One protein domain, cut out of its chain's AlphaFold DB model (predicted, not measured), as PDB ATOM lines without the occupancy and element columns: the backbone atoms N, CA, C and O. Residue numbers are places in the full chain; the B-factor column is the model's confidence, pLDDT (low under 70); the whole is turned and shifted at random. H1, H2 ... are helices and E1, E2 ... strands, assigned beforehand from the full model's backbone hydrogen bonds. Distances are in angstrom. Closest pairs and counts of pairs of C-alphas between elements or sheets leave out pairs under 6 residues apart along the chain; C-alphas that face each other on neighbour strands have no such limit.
ATOM      1  N   ALA A  41     130.920  12.074 -73.818       55.34
ATOM      2  CA  ALA A  41     129.814  11.352 -73.182       55.34
ATOM      3  C   ALA A  41     130.122   9.857 -72.992       55.34
ATOM      4  O   ALA A  41     129.828   9.302 -71.934       55.34
ATOM      5  N   ASP A  42     130.769   9.237 -73.979       68.56
ATOM      6  CA  ASP A  42     130.953   7.785 -74.012       68.56
ATOM      7  C   ASP A  42     132.077   7.307 -73.070       68.56
ATOM      8  O   ASP A  42     131.965   6.251 -72.453       68.56
ATOM      9  N   GLU A  43     133.136   8.100 -72.868       82.25
ATOM     10  CA  GLU A  43     134.249   7.720 -71.978       82.25
ATOM     11  C   GLU A  43     133.827   7.625 -70.507       82.25
ATOM     12  O   GLU A  43     134.252   6.717 -69.791       82.25
ATOM     13  N   ARG A  44     132.950   8.533 -70.057       86.12
ATOM     14  CA  ARG A  44     132.396   8.495 -68.695       86.12
ATOM     15  C   ARG A  44     131.532   7.258 -68.482       86.12
ATOM     16  O   ARG A  44     131.599   6.661 -67.415       86.12
ATOM     17  N   GLU A  45     130.771   6.853 -69.500       87.62
ATOM     18  CA  GLU A  45     129.971   5.625 -69.457       87.62
ATOM     19  C   GLU A  45     130.870   4.397 -69.267       87.62
ATOM     20  O   GLU A  45     130.555   3.520 -68.471       87.62
ATOM     21  N   TRP A  46     132.025   4.343 -69.936       93.19
ATOM     22  CA  TRP A  46     132.948   3.207 -69.835       93.19
ATOM     23  C   TRP A  46     133.805   3.211 -68.563       93.19
ATOM     24  O   TRP A  46     134.459   2.207 -68.257       93.19
ATOM     25  N   GLU A  47     133.822   4.311 -67.805       92.81
ATOM     26  CA  GLU A  47     134.615   4.416 -66.578       92.81
ATOM     27  C   GLU A  47     134.115   3.449 -65.496       92.81
ATOM     28  O   GLU A  47     134.899   2.739 -64.850       92.81
ATOM     29  N   GLU A  48     132.795   3.370 -65.371       90.94
ATOM     30  CA  GLU A  48     132.070   2.609 -64.351       90.94
ATOM     31  C   GLU A  48     131.734   1.180 -64.792       90.94
ATOM     32  O   GLU A  48     131.351   0.350 -63.971       90.94
ATOM     33  N   VAL A  49     131.951   0.845 -66.065       93.81
ATOM     34  CA  VAL A  49     131.695  -0.501 -66.583       93.81
ATOM     35  C   VAL A  49     132.578  -1.527 -65.872       93.81
ATOM     36  O   VAL A  49     133.801  -1.379 -65.789       93.81
ATOM     37  N   ARG A  50     131.950  -2.598 -65.384       93.56
ATOM     38  CA  ARG A  50     132.599  -3.776 -64.798       93.56
ATOM     39  C   ARG A  50     132.003  -5.043 -65.398       93.56
ATOM     40  O   ARG A  50     130.817  -5.087 -65.724       93.56
ATOM     41  N   CYS A  51     132.834  -6.065 -65.551       92.94
ATOM     42  CA  CYS A  51     132.393  -7.388 -65.948       92.94
ATOM     43  C   CYS A  51     131.624  -8.038 -64.783       92.94
ATOM     44  O   CYS A  51     132.169  -8.108 -63.685       92.94
ATOM     45  N   PRO A  52     130.415  -8.578 -65.007       91.69
ATOM     46  CA  PRO A  52     129.616  -9.230 -63.962       91.69
ATOM     47  C   PRO A  52     130.241 -10.481 -63.329       91.69
ATOM     48  O   PRO A  52     129.743 -10.945 -62.315       91.69
ATOM     49  N   ILE A  53     131.278 -11.056 -63.949       88.50
ATOM     50  CA  ILE A  53     131.928 -12.285 -63.476       88.50
ATOM     51  C   ILE A  53     133.204 -11.953 -62.710       88.50
ATOM     52  O   ILE A  53     133.319 -12.288 -61.539       88.50
ATOM     53  N   CYS A  54     134.167 -11.281 -63.349       86.75
ATOM     54  CA  CYS A  54     135.442 -10.977 -62.696       86.75
ATOM     55  C   CYS A  54     135.434  -9.672 -61.892       86.75
ATOM     56  O   CYS A  54     136.425  -9.366 -61.246       86.75
ATOM     57  N   MET A  55     134.358  -8.880 -61.948       90.56
ATOM     58  CA  MET A  55     134.198  -7.600 -61.236       90.56
ATOM     59  C   MET A  55     135.245  -6.520 -61.560       90.56
ATOM     60  O   MET A  55     135.223  -5.430 -60.992       90.56
ATOM     61  N   GLU A  56     136.109  -6.763 -62.540       89.69
ATOM     62  CA  GLU A  56     137.045  -5.786 -63.087       89.69
ATOM     63  C   GLU A  56     136.508  -5.161 -64.379       89.69
ATOM     64  O   GLU A  56     135.485  -5.581 -64.922       89.69
ATOM     65  N   HIS A  57     137.203  -4.164 -64.934       92.62
ATOM     66  CA  HIS A  57     136.897  -3.703 -66.292       92.62
ATOM     67  C   HIS A  57     136.958  -4.892 -67.281       92.62
ATOM     68  O   HIS A  57     137.779  -5.794 -67.141       92.62
ATOM     69  N   PRO A  58     136.119  -4.976 -68.310       93.00
ATOM     70  CA  PRO A  58     136.147  -6.142 -69.185       93.00
ATOM     71  C   PRO A  58     137.367  -6.132 -70.121       93.00
ATOM     72  O   PRO A  58     137.716  -5.102 -70.700       93.00
ATOM     73  N   HIS A  59     138.029  -7.282 -70.270       90.94
ATOM     74  CA  HIS A  59     139.130  -7.474 -71.216       90.94
ATOM     75  C   HIS A  59     138.609  -7.848 -72.595       90.94
ATOM     76  O   HIS A  59     137.731  -8.702 -72.717       90.94
ATOM     77  N   ASN A  60     139.166  -7.222 -73.634       92.31
ATOM     78  CA  ASN A  60     138.692  -7.391 -75.007       92.31
ATOM     79  C   ASN A  60     137.158  -7.253 -75.101       92.31
ATOM     80  O   ASN A  60     136.478  -8.025 -75.768       92.31
ATOM     81  N   ALA A  61     136.625  -6.257 -74.388       94.25
ATOM     82  CA  ALA A  61     135.217  -6.165 -74.039       94.25
ATOM     83  C   ALA A  61     134.251  -6.370 -75.217       94.25
ATOM     84  O   ALA A  61     134.461  -5.832 -76.312       94.25
ATOM     85  N   VAL A  62     133.165  -7.087 -74.938       94.81
ATOM     86  CA  VAL A  62     131.983  -7.224 -75.798       94.81
ATOM     87  C   VAL A  62     130.756  -6.676 -75.084       94.81
ATOM     88  O   VAL A  62     130.634  -6.816 -73.870       94.81
ATOM     89  N   LEU A  63     129.857  -6.044 -75.831       95.62
ATOM     90  CA  LEU A  63     128.586  -5.514 -75.343       95.62
ATOM     91  C   LEU A  63     127.470  -6.523 -75.617       95.62
ATOM     92  O   LEU A  63     127.233  -6.871 -76.774       95.62
ATOM     93  N   LEU A  64     126.753  -6.944 -74.579       94.81
ATOM     94  CA  LEU A  64     125.591  -7.824 -74.706       94.81
ATOM     95  C   LEU A  64     124.359  -7.033 -75.170       94.81
ATOM     96  O   LEU A  64     124.059  -5.953 -74.656       94.81
ATOM     97  N   LEU A  65     123.610  -7.593 -76.117       94.62
ATOM     98  CA  LEU A  65     122.378  -7.019 -76.651       94.62
ATOM     99  C   LEU A  65     121.171  -7.703 -76.006       94.62
ATOM    100  O   LEU A  65     120.684  -8.736 -76.467       94.62
ATOM    101  N   CYS A  66     120.689  -7.109 -74.916       94.44
ATOM    102  CA  CYS A  66     119.494  -7.566 -74.215       94.44
ATOM    103  C   CYS A  66     118.225  -6.840 -74.689       94.44
ATOM    104  O   CYS A  66     118.280  -5.766 -75.299       94.44
ATOM    105  N   SER A  67     117.056  -7.374 -74.329       93.88
ATOM    106  CA  SER A  67     115.753  -6.744 -74.607       93.88
ATOM    107  C   SER A  67     115.618  -5.304 -74.079       93.88
ATOM    108  O   SER A  67     114.878  -4.504 -74.651       93.88
ATOM    109  N   SER A  68     116.360  -4.941 -73.028       94.38
ATOM    110  CA  SER A  68     116.375  -3.589 -72.446       94.38
ATOM    111  C   SER A  68     117.518  -2.700 -72.953       94.38
ATOM    112  O   SER A  68     117.735  -1.625 -72.394       94.38
ATOM    113  N   HIS A  69     118.236  -3.079 -74.017       91.56
ATOM    114  CA  HIS A  69     119.320  -2.254 -74.572       91.56
ATOM    115  C   HIS A  69     118.829  -0.859 -75.005       91.56
ATOM    116  O   HIS A  69     119.503   0.142 -74.777       91.56
ATOM    117  N   ALA A  70     117.606  -0.760 -75.541       88.94
ATOM    118  CA  ALA A  70     116.983   0.522 -75.889       88.94
ATOM    119  C   ALA A  70     116.680   1.416 -74.668       88.94
ATOM    120  O   ALA A  70     116.569   2.627 -74.810       88.94
ATOM    121  N   LYS A  71     116.577   0.829 -73.467       91.75
ATOM    122  CA  LYS A  71     116.385   1.545 -72.195       91.75
ATOM    123  C   LYS A  71     117.714   1.975 -71.557       91.75
ATOM    124  O   LYS A  71     117.711   2.457 -70.432       91.75
ATOM    125  N   GLY A  72     118.840   1.765 -72.246       90.69
ATOM    126  CA  GLY A  72     120.177   2.100 -71.754       90.69
ATOM    127  C   GLY A  72     120.902   0.958 -71.041       90.69
ATOM    128  O   GLY A  72     121.965   1.181 -70.475       90.69
ATOM    129  N   CYS A  73     120.384  -0.275 -71.061       93.38
ATOM    130  CA  CYS A  73     121.124  -1.405 -70.502       93.38
ATOM    131  C   CYS A  73     122.333  -1.732 -71.394       93.38
ATOM    132  O   CYS A  73     122.161  -2.163 -72.538       93.38
ATOM    133  N   ARG A  74     123.548  -1.543 -70.866       93.31
ATOM    134  CA  ARG A  74     124.802  -1.832 -71.574       93.31
ATOM    135  C   ARG A  74     125.716  -2.769 -70.781       93.31
ATOM    136  O   ARG A  74     126.678  -2.316 -70.162       93.31
ATOM    137  N   PRO A  75     125.433  -4.080 -70.779       94.31
ATOM    138  CA  PRO A  75     126.285  -5.051 -70.113       94.31
ATOM    139  C   PRO A  75     127.536  -5.292 -70.948       94.31
ATOM    140  O   PRO A  75     127.420  -5.730 -72.092       94.31
ATOM    141  N   TYR A  76     128.716  -5.083 -70.377       95.00
ATOM    142  CA  TYR A  76     129.957  -5.513 -71.011       95.00
ATOM    143  C   TYR A  76     130.541  -6.742 -70.315       95.00
ATOM    144  O   TYR A  76     130.474  -6.874 -69.094       95.00
ATOM    145  N   MET A  77     131.142  -7.635 -71.097       94.25
ATOM    146  CA  MET A  77     131.795  -8.853 -70.610       94.25
ATOM    147  C   MET A  77     133.187  -9.030 -71.211       94.25
ATOM    148  O   MET A  77     133.484  -8.482 -72.274       94.25
ATOM    149  N   CYS A  78     134.038  -9.786 -70.510       92.69
ATOM    150  CA  CYS A  78     135.337 -10.202 -71.030       92.69
ATOM    151  C   CYS A  78     135.155 -11.266 -72.113       92.69
ATOM    152  O   CYS A  78     134.490 -12.272 -71.874       92.69
ATOM    153  N   ASP A  79     135.802 -11.062 -73.253       92.31
ATOM    154  CA  ASP A  79     135.820 -11.986 -74.390       92.31
ATOM    155  C   ASP A  79     137.280 -12.242 -74.766       92.31
ATOM    156  O   ASP A  79     137.853 -11.594 -75.638       92.31
ATOM    157  N   THR A  80     137.953 -13.088 -73.995       85.94
ATOM    158  CA  THR A  80     139.393 -13.335 -74.149       85.94
ATOM    159  C   THR A  80     139.659 -14.798 -74.474       85.94
ATOM    160  O   THR A  80     138.749 -15.609 -74.510       85.94
ATOM    161  N   SER A  81     140.914 -15.165 -74.738       74.50
ATOM    162  CA  SER A  81     141.259 -16.563 -75.011       74.50
ATOM    163  C   SER A  81     141.256 -17.423 -73.741       74.50
ATOM    164  O   SER A  81     141.429 -16.903 -72.647       74.50
ATOM    165  N   TYR A  82     141.219 -18.752 -73.893       62.53
ATOM    166  CA  TYR A  82     141.300 -19.747 -72.801       62.53
ATOM    167  C   TYR A  82     142.485 -19.566 -71.820       62.53
ATOM    168  O   TYR A  82     142.459 -20.054 -70.696       62.53
ATOM    169  N   ARG A  83     143.541 -18.847 -72.212       62.03
ATOM    170  CA  ARG A  83     144.682 -18.529 -71.329       62.03
ATOM    171  C   ARG A  83     144.453 -17.288 -70.446       62.03
ATOM    172  O   ARG A  83     145.371 -16.875 -69.751       62.03
ATOM    173  N   HIS A  84     143.273 -16.677 -70.505       70.19
ATOM    174  CA  HIS A  84     142.852 -15.507 -69.732       70.19
ATOM    175  C   HIS A  84     141.409 -15.727 -69.240       70.19
ATOM    176  O   HIS A  84     140.769 -16.701 -69.636       70.19
ATOM    177  N   SER A  85     140.888 -14.844 -68.381       65.88
ATOM    178  CA  SER A  85     139.506 -14.915 -67.888       65.88
ATOM    179  C   SER A  85     138.498 -14.738 -69.034       65.88
ATOM    180  O   SER A  85     138.085 -13.632 -69.398       65.88
ATOM    181  N   ASN A  86     138.103 -15.853 -69.644       80.62
ATOM    182  CA  ASN A  86     137.096 -15.886 -70.693       80.62
ATOM    183  C   ASN A  86     135.689 -15.945 -70.075       80.62
ATOM    184  O   ASN A  86     135.028 -16.984 -70.035       80.62
ATOM    185  N   CYS A  87     135.267 -14.808 -69.518       89.50
ATOM    186  CA  CYS A  87     134.012 -14.688 -68.782       89.50
ATOM    187  C   CYS A  87     132.781 -14.931 -69.666       89.50
ATOM    188  O   CYS A  87     131.813 -15.514 -69.187       89.50
ATOM    189  N   LEU A  88     132.800 -14.512 -70.938       89.88
ATOM    190  CA  LEU A  88     131.681 -14.739 -71.856       89.88
ATOM    191  C   LEU A  88     131.411 -16.237 -72.052       89.88
ATOM    192  O   LEU A  88     130.263 -16.667 -71.970       89.88
ATOM    193  N   ASP A  89     132.453 -17.041 -72.250       86.25
ATOM    194  CA  ASP A  89     132.278 -18.483 -72.437       86.25
ATOM    195  C   ASP A  89     131.784 -19.172 -71.168       86.25
ATOM    196  O   ASP A  89     130.910 -20.037 -71.237       86.25
ATOM    197  N   GLN A  90     132.291 -18.774 -69.998       85.31
ATOM    198  CA  GLN A  90     131.792 -19.287 -68.717       85.31
ATOM    199  C   GLN A  90     130.316 -18.938 -68.507       85.31
ATOM    200  O   GLN A  90     129.531 -19.800 -68.118       85.31
ATOM    201  N   PHE A  91     129.929 -17.702 -68.826       87.19
ATOM    202  CA  PHE A  91     128.543 -17.248 -68.766       87.19
ATOM    203  C   PHE A  91     127.618 -18.071 -69.671       87.19
ATOM    204  O   PHE A  91     126.483 -18.370 -69.308       87.19
ATOM    205  N   ARG A  92     128.109 -18.476 -70.846       86.25
ATOM    206  CA  ARG A  92     127.355 -19.341 -71.760       86.25
ATOM    207  C   ARG A  92     127.225 -20.762 -71.228       86.25
ATOM    208  O   ARG A  92     126.120 -21.300 -71.231       86.25
ATOM    209  N   LYS A  93     128.316 -21.338 -70.722       83.06
ATOM    210  CA  LYS A  93     128.342 -22.704 -70.175       83.06
ATOM    211  C   LYS A  93     127.439 -22.876 -68.955       83.06
ATOM    212  O   LYS A  93     126.791 -23.906 -68.828       83.06
ATOM    213  N   SER A  94     127.358 -21.878 -68.074       77.69
ATOM    214  CA  SER A  94     126.481 -21.959 -66.898       77.69
ATOM    215  C   SER A  94     124.990 -21.884 -67.246       77.69
ATOM    216  O   SER A  94     124.158 -22.353 -66.477       77.69
ATOM    217  N   SER A  95     124.642 -21.327 -68.409       68.31
ATOM    218  CA  SER A  95     123.253 -21.184 -68.866       68.31
ATOM    219  C   SER A  95     122.727 -22.359 -69.699       68.31
ATOM    220  O   SER A  95     121.531 -22.429 -69.968       68.31
ATOM    221  N   SER A  96     123.602 -23.267 -70.145       58.56
ATOM    222  CA  SER A  96     123.283 -24.294 -71.143       58.56
ATOM    223  C   SER A  96     122.829 -25.631 -70.546       58.56
ATOM    224  O   SER A  96     123.022 -26.672 -71.168       58.56
ATOM    225  N   SER A  97     122.238 -25.640 -69.349       57.41
ATOM    226  CA  SER A  97     121.665 -26.861 -68.755       57.41
ATOM    227  C   SER A  97     120.408 -27.362 -69.486       57.41
ATOM    228  O   SER A  97     119.911 -28.445 -69.187       57.41
ATOM    229  N   THR A  98     119.903 -26.611 -70.470       51.09
ATOM    230  CA  THR A  98     118.751 -26.963 -71.307       51.09
ATOM    231  C   THR A  98     119.068 -26.761 -72.794       51.09
ATOM    232  O   THR A  98     119.925 -25.960 -73.162       51.09
ATOM    233  N   ALA A  99     118.372 -27.502 -73.665       54.50
ATOM    234  CA  ALA A  99     118.607 -27.604 -75.116       54.50
ATOM    235  C   ALA A  99     118.517 -26.279 -75.918       54.50
ATOM    236  O   ALA A  99     118.740 -26.271 -77.128       54.50
ATOM    237  N   SER A 100     118.230 -25.155 -75.258       54.84
ATOM    238  CA  SER A 100     118.335 -23.796 -75.788       54.84
ATOM    239  C   SER A 100     118.912 -22.883 -74.698       54.84
ATOM    240  O   SER A 100     118.278 -22.753 -73.649       54.84
ATOM    241  N   PRO A 101     120.083 -22.245 -74.898       61.00
ATOM    242  CA  PRO A 101     120.684 -21.388 -73.884       61.00
ATOM    243  C   PRO A 101     119.891 -20.084 -73.784       61.00
ATOM    244  O   PRO A 101     120.165 -19.109 -74.489       61.00
ATOM    245  N   ASP A 102     118.894 -20.059 -72.904       77.75
ATOM    246  CA  ASP A 102     118.192 -18.833 -72.540       77.75
ATOM    247  C   ASP A 102     119.110 -17.963 -71.670       77.75
ATOM    248  O   ASP A 102     119.067 -17.941 -70.437       77.75
ATOM    249  N   LEU A 103     119.988 -17.231 -72.351       87.88
ATOM    250  CA  LEU A 103     120.912 -16.284 -71.749       87.88
ATOM    251  C   LEU A 103     120.152 -15.045 -71.281       87.88
ATOM    252  O   LEU A 103     119.561 -14.313 -72.077       87.88
ATOM    253  N   HIS A 104     120.212 -14.766 -69.982       91.56
ATOM    254  CA  HIS A 104     119.554 -13.611 -69.381       91.56
ATOM    255  C   HIS A 104     120.572 -12.570 -68.931       91.56
ATOM    256  O   HIS A 104     121.554 -12.875 -68.266       91.56
ATOM    257  N   CYS A 105     120.322 -11.306 -69.262       92.50
ATOM    258  CA  CYS A 105     121.187 -10.199 -68.885       92.50
ATOM    259  C   CYS A 105     121.356 -10.106 -67.358       92.50
ATOM    260  O   CYS A 105     120.347  -9.998 -66.658       92.50
ATOM    261  N   PRO A 106     122.593 -10.026 -66.836       90.44
ATOM    262  CA  PRO A 106     122.832  -9.945 -65.394       90.44
ATOM    263  C   PRO A 106     122.288  -8.657 -64.758       90.44
ATOM    264  O   PRO A 106     121.946  -8.653 -63.582       90.44
ATOM    265  N   PHE A 107     122.147  -7.571 -65.527       90.00
ATOM    266  CA  PHE A 107     121.662  -6.289 -65.004       90.00
ATOM    267  C   PHE A 107     120.144  -6.127 -65.077       90.00
ATOM    268  O   PHE A 107     119.533  -5.602 -64.154       90.00
ATOM    269  N   CYS A 108     119.519  -6.543 -66.181       92.69
ATOM    270  CA  CYS A 108     118.095  -6.281 -66.417       92.69
ATOM    271  C   CYS A 108     117.232  -7.544 -66.471       92.69
ATOM    272  O   CYS A 108     116.036  -7.430 -66.728       92.69
ATOM    273  N   ARG A 109     117.833  -8.735 -66.322       91.38
ATOM    274  CA  ARG A 109     117.185 -10.053 -66.470       91.38
ATOM    275  C   ARG A 109     116.436 -10.238 -67.795       91.38
ATOM    276  O   ARG A 109     115.560 -11.078 -67.913       91.38
ATOM    277  N   GLY A 110     116.757  -9.425 -68.797       91.38
ATOM    278  CA  GLY A 110     116.161  -9.505 -70.125       91.38
ATOM    279  C   GLY A 110     116.912 -10.507 -70.987       91.38
ATOM    280  O   GLY A 110     118.134 -10.588 -70.879       91.38
ATOM    281  N   GLN A 111     116.202 -11.215 -71.862       92.94
ATOM    282  CA  GLN A 111     116.808 -12.165 -72.794       92.94
ATOM    283  C   GLN A 111     117.879 -11.477 -73.653       92.94
ATOM    284  O   GLN A 111     117.657 -10.379 -74.191       92.94
ATOM    285  N   ILE A 112     119.045 -12.110 -73.736       93.19
ATOM    286  CA  ILE A 112     120.165 -11.710 -74.583       93.19
ATOM    287  C   ILE A 112     119.957 -12.353 -75.948       93.19
ATOM    288  O   ILE A 112     119.740 -13.556 -76.040       93.19
ATOM    289  N   ARG A 113     120.007 -11.539 -77.002       90.88
ATOM    290  CA  ARG A 113     119.863 -12.013 -78.386       90.88
ATOM    291  C   ARG A 113     121.212 -12.253 -79.042       90.88
ATOM    292  O   ARG A 113     121.401 -13.274 -79.675       90.88
ATOM    293  N   ASP A 114     122.127 -11.311 -78.846       90.94
ATOM    294  CA  ASP A 114     123.435 -11.268 -79.493       90.94
ATOM    295  C   ASP A 114     124.430 -10.497 -78.617       90.94
ATOM    296  O   ASP A 114     124.072  -9.906 -77.592       90.94
ATOM    297  N   TRP A 115     125.683 -10.438 -79.053       94.00
ATOM    298  CA  TRP A 115     126.696  -9.524 -78.538       94.00
ATOM    299  C   TRP A 115     127.399  -8.816 -79.693       94.00
ATOM    300  O   TRP A 115     127.436  -9.303 -80.821       94.00
ATOM    301  N   LYS A 116     127.964  -7.640 -79.422       95.00
ATOM    302  CA  LYS A 116     128.726  -6.879 -80.415       95.00
ATOM    303  C   LYS A 116     130.005  -6.305 -79.835       95.00
ATOM    304  O   LYS A 116     130.077  -5.948 -78.659       95.00
ATOM    305  N   VAL A 117     130.994  -6.137 -80.700       95.38
ATOM    306  CA  VAL A 117     132.215  -5.407 -80.373       95.38
ATOM    307  C   VAL A 117     131.982  -3.916 -80.584       95.38
ATOM    308  O   VAL A 117     131.582  -3.485 -81.663       95.38
ATOM    309  N   VAL A 118     132.244  -3.120 -79.549       94.50
ATOM    310  CA  VAL A 118     132.298  -1.657 -79.648       94.50
ATOM    311  C   VAL A 118     133.761  -1.247 -79.525       94.50
ATOM    312  O   VAL A 118     134.292  -1.152 -78.421       94.50
ATOM    313  N   ASP A 119     134.430  -1.038 -80.662       94.69
ATOM    314  CA  ASP A 119     135.885  -0.827 -80.715       94.69
ATOM    315  C   ASP A 119     136.403   0.328 -79.840       94.69
ATOM    316  O   ASP A 119     137.401   0.124 -79.142       94.69
ATOM    317  N   PRO A 120     135.770   1.521 -79.814       94.94
ATOM    318  CA  PRO A 120     136.195   2.597 -78.919       94.94
ATOM    319  C   PRO A 120     136.161   2.180 -77.443       94.94
ATOM    320  O   PRO A 120     137.153   2.341 -76.733       94.94
ATOM    321  N   ALA A 121     135.070   1.538 -77.021       93.88
ATOM    322  CA  ALA A 121     134.877   1.058 -75.657       93.88
ATOM    323  C   ALA A 121     135.913  -0.017 -75.292       93.88
ATOM    324  O   ALA A 121     136.535   0.027 -74.232       93.88
ATOM    325  N   ARG A 122     136.166  -0.960 -76.209       94.75
ATOM    326  CA  ARG A 122     137.176  -2.013 -76.051       94.75
ATOM    327  C   ARG A 122     138.579  -1.433 -75.881       94.75
ATOM    328  O   ARG A 122     139.306  -1.864 -74.988       94.75
ATOM    329  N   ARG A 123     138.970  -0.463 -76.715       94.25
ATOM    330  CA  ARG A 123     140.280   0.207 -76.602       94.25
ATOM    331  C   ARG A 123     140.407   0.943 -75.272       94.25
ATOM    332  O   ARG A 123     141.428   0.789 -74.607       94.25
ATOM    333  N   PHE A 124     139.363   1.661 -74.867       95.06
ATOM    334  CA  PHE A 124     139.325   2.364 -73.589       95.06
ATOM    335  C   PHE A 124     139.500   1.401 -72.404       95.06
ATOM    336  O   PHE A 124     140.430   1.548 -71.611       95.06
ATOM    337  N   MET A 125     138.682   0.348 -72.326       93.81
ATOM    338  CA  MET A 125     138.721  -0.619 -71.220       93.81
ATOM    339  C   MET A 125     140.012  -1.454 -71.186       93.81
ATOM    340  O   MET A 125     140.492  -1.792 -70.104       93.81
ATOM    341  N   ASN A 126     140.620  -1.734 -72.344       93.38
ATOM    342  CA  ASN A 126     141.920  -2.410 -72.423       93.38
ATOM    343  C   ASN A 126     143.098  -1.516 -72.005       93.38
ATOM    344  O   ASN A 126     144.145  -2.045 -71.629       93.38
ATOM    345  N   SER A 127     142.946  -0.190 -72.087       94.06
ATOM    346  CA  SER A 127     143.990   0.770 -71.710       94.06
ATOM    347  C   SER A 127     144.107   0.978 -70.197       94.06
ATOM    348  O   SER A 127     145.084   1.556 -69.728       94.06
ATOM    349  N   LYS A 128     143.142   0.477 -69.417       92.62
ATOM    350  CA  LYS A 128     143.155   0.601 -67.959       92.62
ATOM    351  C   LYS A 128     144.191  -0.329 -67.321       92.62
ATOM    352  O   LYS A 128     144.158  -1.529 -67.610       92.62
ATOM    353  N   PRO A 129     145.081   0.197 -66.460       91.38
ATOM    354  CA  PRO A 129     146.114  -0.597 -65.812       91.38
ATOM    355  C   PRO A 129     145.533  -1.478 -64.704       91.38
ATOM    356  O   PRO A 129     144.635  -1.049 -63.977       91.38
ATOM    357  N   ARG A 130     146.064  -2.696 -64.559       88.88
ATOM    358  CA  ARG A 130     145.669  -3.677 -63.531       88.88
ATOM    359  C   ARG A 130     146.847  -4.523 -63.088       88.88
ATOM    360  O   ARG A 130     147.874  -4.526 -63.764       88.88
ATOM    361  N   SER A 131     146.688  -5.218 -61.968       89.88
ATOM    362  CA  SER A 131     147.649  -6.203 -61.476       89.88
ATOM    363  C   SER A 131     147.589  -7.509 -62.260       89.88
ATOM    364  O   SER A 131     146.582  -7.838 -62.887       89.88
ATOM    365  N   CYS A 132     148.693  -8.252 -62.224       87.44
ATOM    366  CA  CYS A 132     148.727  -9.643 -62.644       87.44
ATOM    367  C   CYS A 132     147.694 -10.461 -61.854       87.44
ATOM    368  O   CYS A 132     147.430 -10.181 -60.689       87.44
ATOM    369  N   ALA A 133     147.108 -11.470 -62.502       80.75
ATOM    370  CA  ALA A 133     146.139 -12.369 -61.875       80.75
ATOM    371  C   ALA A 133     146.796 -13.417 -60.959       80.75
ATOM    372  O   ALA A 133     146.097 -14.138 -60.255       80.75
ATOM    373  N   LEU A 134     148.125 -13.551 -61.005       81.31
ATOM    374  CA  LEU A 134     148.853 -14.428 -60.101       81.31
ATOM    375  C   LEU A 134     149.121 -13.683 -58.789       81.31
ATOM    376  O   LEU A 134     149.843 -12.690 -58.797       81.31
ATOM    377  N   GLU A 135     148.599 -14.203 -57.677       79.62
ATOM    378  CA  GLU A 135     148.712 -13.606 -56.331       79.62
ATOM    379  C   GLU A 135     150.159 -13.329 -55.894       79.62
ATOM    380  O   GLU A 135     150.423 -12.413 -55.124       79.62
ATOM    381  N   THR A 136     151.123 -14.109 -56.390       84.69
ATOM    382  CA  THR A 136     152.549 -13.943 -56.073       84.69
ATOM    383  C   THR A 136     153.272 -12.943 -56.981       84.69
ATOM    384  O   THR A 136     154.494 -12.819 -56.892       84.69
ATOM    385  N   CYS A 137     152.560 -12.243 -57.872       89.12
ATOM    386  CA  CYS A 137     153.147 -11.333 -58.849       89.12
ATOM    387  C   CYS A 137     152.594  -9.905 -58.736       89.12
ATOM    388  O   CYS A 137     151.417  -9.646 -58.976       89.12
ATOM    389  N   ASP A 138     153.489  -8.945 -58.489       93.56
ATOM    390  CA  ASP A 138     153.157  -7.522 -58.318       93.56
ATOM    391  C   ASP A 138     153.154  -6.711 -59.628       93.56
ATOM    392  O   ASP A 138     153.047  -5.479 -59.614       93.56
ATOM    393  N   TYR A 139     153.295  -7.366 -60.785       92.81
ATOM    394  CA  TYR A 139     153.329  -6.669 -62.069       92.81
ATOM    395  C   TYR A 139     152.009  -5.934 -62.337       92.81
ATOM    396  O   TYR A 139     150.924  -6.490 -62.157       92.81
ATOM    397  N   ARG A 140     152.095  -4.688 -62.819       94.12
ATOM    398  CA  ARG A 140     150.937  -3.879 -63.216       94.12
ATOM    399  C   ARG A 140     151.099  -3.343 -64.631       94.12
ATOM    400  O   ARG A 140     152.154  -2.823 -64.976       94.12
ATOM    401  N   GLY A 141     150.035  -3.414 -65.426       93.25
ATOM    402  CA  GLY A 141     150.041  -2.919 -66.801       93.25
ATOM    403  C   GLY A 141     148.665  -2.938 -67.455       93.25
ATOM    404  O   GLY A 141     147.669  -3.342 -66.856       93.25
ATOM    405  N   THR A 142     148.605  -2.479 -68.700       93.88
ATOM    406  CA  THR A 142     147.427  -2.595 -69.573       93.88
ATOM    407  C   THR A 142     147.156  -4.053 -69.948       93.88
ATOM    408  O   THR A 142     148.022  -4.919 -69.811       93.88
ATOM    409  N   TYR A 143     145.984  -4.346 -70.522       90.06
ATOM    410  CA  TYR A 143     145.664  -5.716 -70.956       90.06
ATOM    411  C   TYR A 143     146.712  -6.301 -71.922       90.06
ATOM    412  O   TYR A 143     147.092  -7.468 -71.822       90.06
ATOM    413  N   SER A 144     147.210  -5.485 -72.855       90.38
ATOM    414  CA  SER A 144     148.201  -5.934 -73.841       90.38
ATOM    415  C   SER A 144     149.563  -6.257 -73.217       90.38
ATOM    416  O   SER A 144     150.259  -7.160 -73.683       90.38
ATOM    417  N   GLU A 145     149.923  -5.539 -72.157       92.62
ATOM    418  CA  GLU A 145     151.156  -5.723 -71.400       92.62
ATOM    419  C   GLU A 145     151.046  -6.938 -70.484       92.62
ATOM    420  O   GLU A 145     151.905  -7.814 -70.545       92.62
ATOM    421  N   LEU A 146     149.935  -7.070 -69.755       88.62
ATOM    422  CA  LEU A 146     149.630  -8.236 -68.920       88.62
ATOM    423  C   LEU A 146     149.650  -9.537 -69.728       88.62
ATOM    424  O   LEU A 146     150.252 -10.519 -69.302       88.62
ATOM    425  N   ARG A 147     149.089  -9.535 -70.944       87.38
ATOM    426  CA  ARG A 147     149.139 -10.697 -71.846       87.38
ATOM    427  C   ARG A 147     150.568 -11.076 -72.244       87.38
ATOM    428  O   ARG A 147     150.865 -12.258 -72.409       87.38
ATOM    429  N   LYS A 148     151.452 -10.098 -72.453       90.75
ATOM    430  CA  LYS A 148     152.866 -10.348 -72.789       90.75
ATOM    431  C   LYS A 148     153.650 -10.826 -71.569       90.75
ATOM    432  O   LYS A 148     154.442 -11.752 -71.711       90.75
ATOM    433  N   HIS A 149     153.408 -10.213 -70.416       91.00
ATOM    434  CA  HIS A 149     153.998 -10.573 -69.133       91.00
ATOM    435  C   HIS A 149     153.638 -12.013 -68.749       91.00
ATOM    436  O   HIS A 149     154.534 -12.837 -68.612       91.00
ATOM    437  N   ALA A 150     152.350 -12.370 -68.737       87.25
ATOM    438  CA  ALA A 150     151.908 -13.723 -68.398       87.25
ATOM    439  C   ALA A 150     152.532 -14.796 -69.308       87.25
ATOM    440  O   ALA A 150     152.901 -15.866 -68.849       87.25
ATOM    441  N   ARG A 151     152.726 -14.506 -70.602       85.19
ATOM    442  CA  ARG A 151     153.382 -15.442 -71.535       85.19
ATOM    443  C   ARG A 151     154.874 -15.644 -71.272       85.19
ATOM    444  O   ARG A 151     155.393 -16.687 -71.651       85.19
ATOM    445  N   ARG A 152     155.559 -14.643 -70.720       88.62
ATOM    446  CA  ARG A 152     157.001 -14.686 -70.448       88.62
ATOM    447  C   ARG A 152     157.293 -15.232 -69.058       88.62
ATOM    448  O   ARG A 152     158.120 -16.124 -68.927       88.62
ATOM    449  N   ASP A 153     156.568 -14.730 -68.065       87.38
ATOM    450  CA  ASP A 153     156.892 -14.930 -66.653       87.38
ATOM    451  C   ASP A 153     156.010 -16.015 -66.015       87.38
ATOM    452  O   ASP A 153     156.381 -16.617 -65.007       87.38
ATOM    453  N   HIS A 154     154.857 -16.319 -66.624       86.25
ATOM    454  CA  HIS A 154     153.898 -17.323 -66.148       86.25
ATOM    455  C   HIS A 154     153.452 -18.306 -67.255       86.25
ATOM    456  O   HIS A 154     152.254 -18.557 -67.405       86.25
ATOM    457  N   PRO A 155     154.372 -18.895 -68.049       80.12
ATOM    458  CA  PRO A 155     154.015 -19.681 -69.238       80.12
ATOM    459  C   PRO A 155     153.174 -20.933 -68.933       80.12
ATOM    460  O   PRO A 155     152.418 -21.394 -69.796       80.12
TER     461      PRO A 155
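This is residues 41 to 155 of the 278 residues of an uncharacterized protein of Rhododendron simsii (UniProt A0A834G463). With little regular structure, this is a flat body mostly of loops, the antiparallel ribbon E1-E2 towards one end and H4 with looped residues 127 to 142 a small lobe at the other; H1 and H3 pack side by side between. The 115 printed residues have helices and strands in the order H1 E1 H2 E2 H3 H4, class mixed, with 45 residues in named elements. It is compact, radius of gyration of the C-alphas 15.0 A, spanning 41 by 38 by 20 A.

H1, residues 41 to 47, touches H3, residues 119 to 126, at a shallow tilt of 32 degrees; their closest C-alphas, Trp 46 and Ala 121, are 6.5 A apart. E1, residues 62 to 66, pairs with E2, residues 112 to 116; N 65 and O 114, 2.8 A apart, are within hydrogen-bond range. H2, residues 87 to 95, touches no helix. H4, residues 143 to 153, is close to H3 but not clearly touching; their closest C-alphas, Asn 126 and Tyr 143, are 5.2 A apart. Every O i to N i+4 pair is within hydrogen-bond range in H3 and H4, 2 of 3 in H1, 4 of 5 in H2.

H1 begins at C-alpha 41 (129.814, 11.352, -73.182). H4, 15.1 A long from first to last C-alpha, ends at C-alpha 153 (156.892, -14.930, -66.653).

The printed part has no cut. The link E2 to H3 is tight; the other links are long. Residues 95 to 101 are among those with pLDDT under 70.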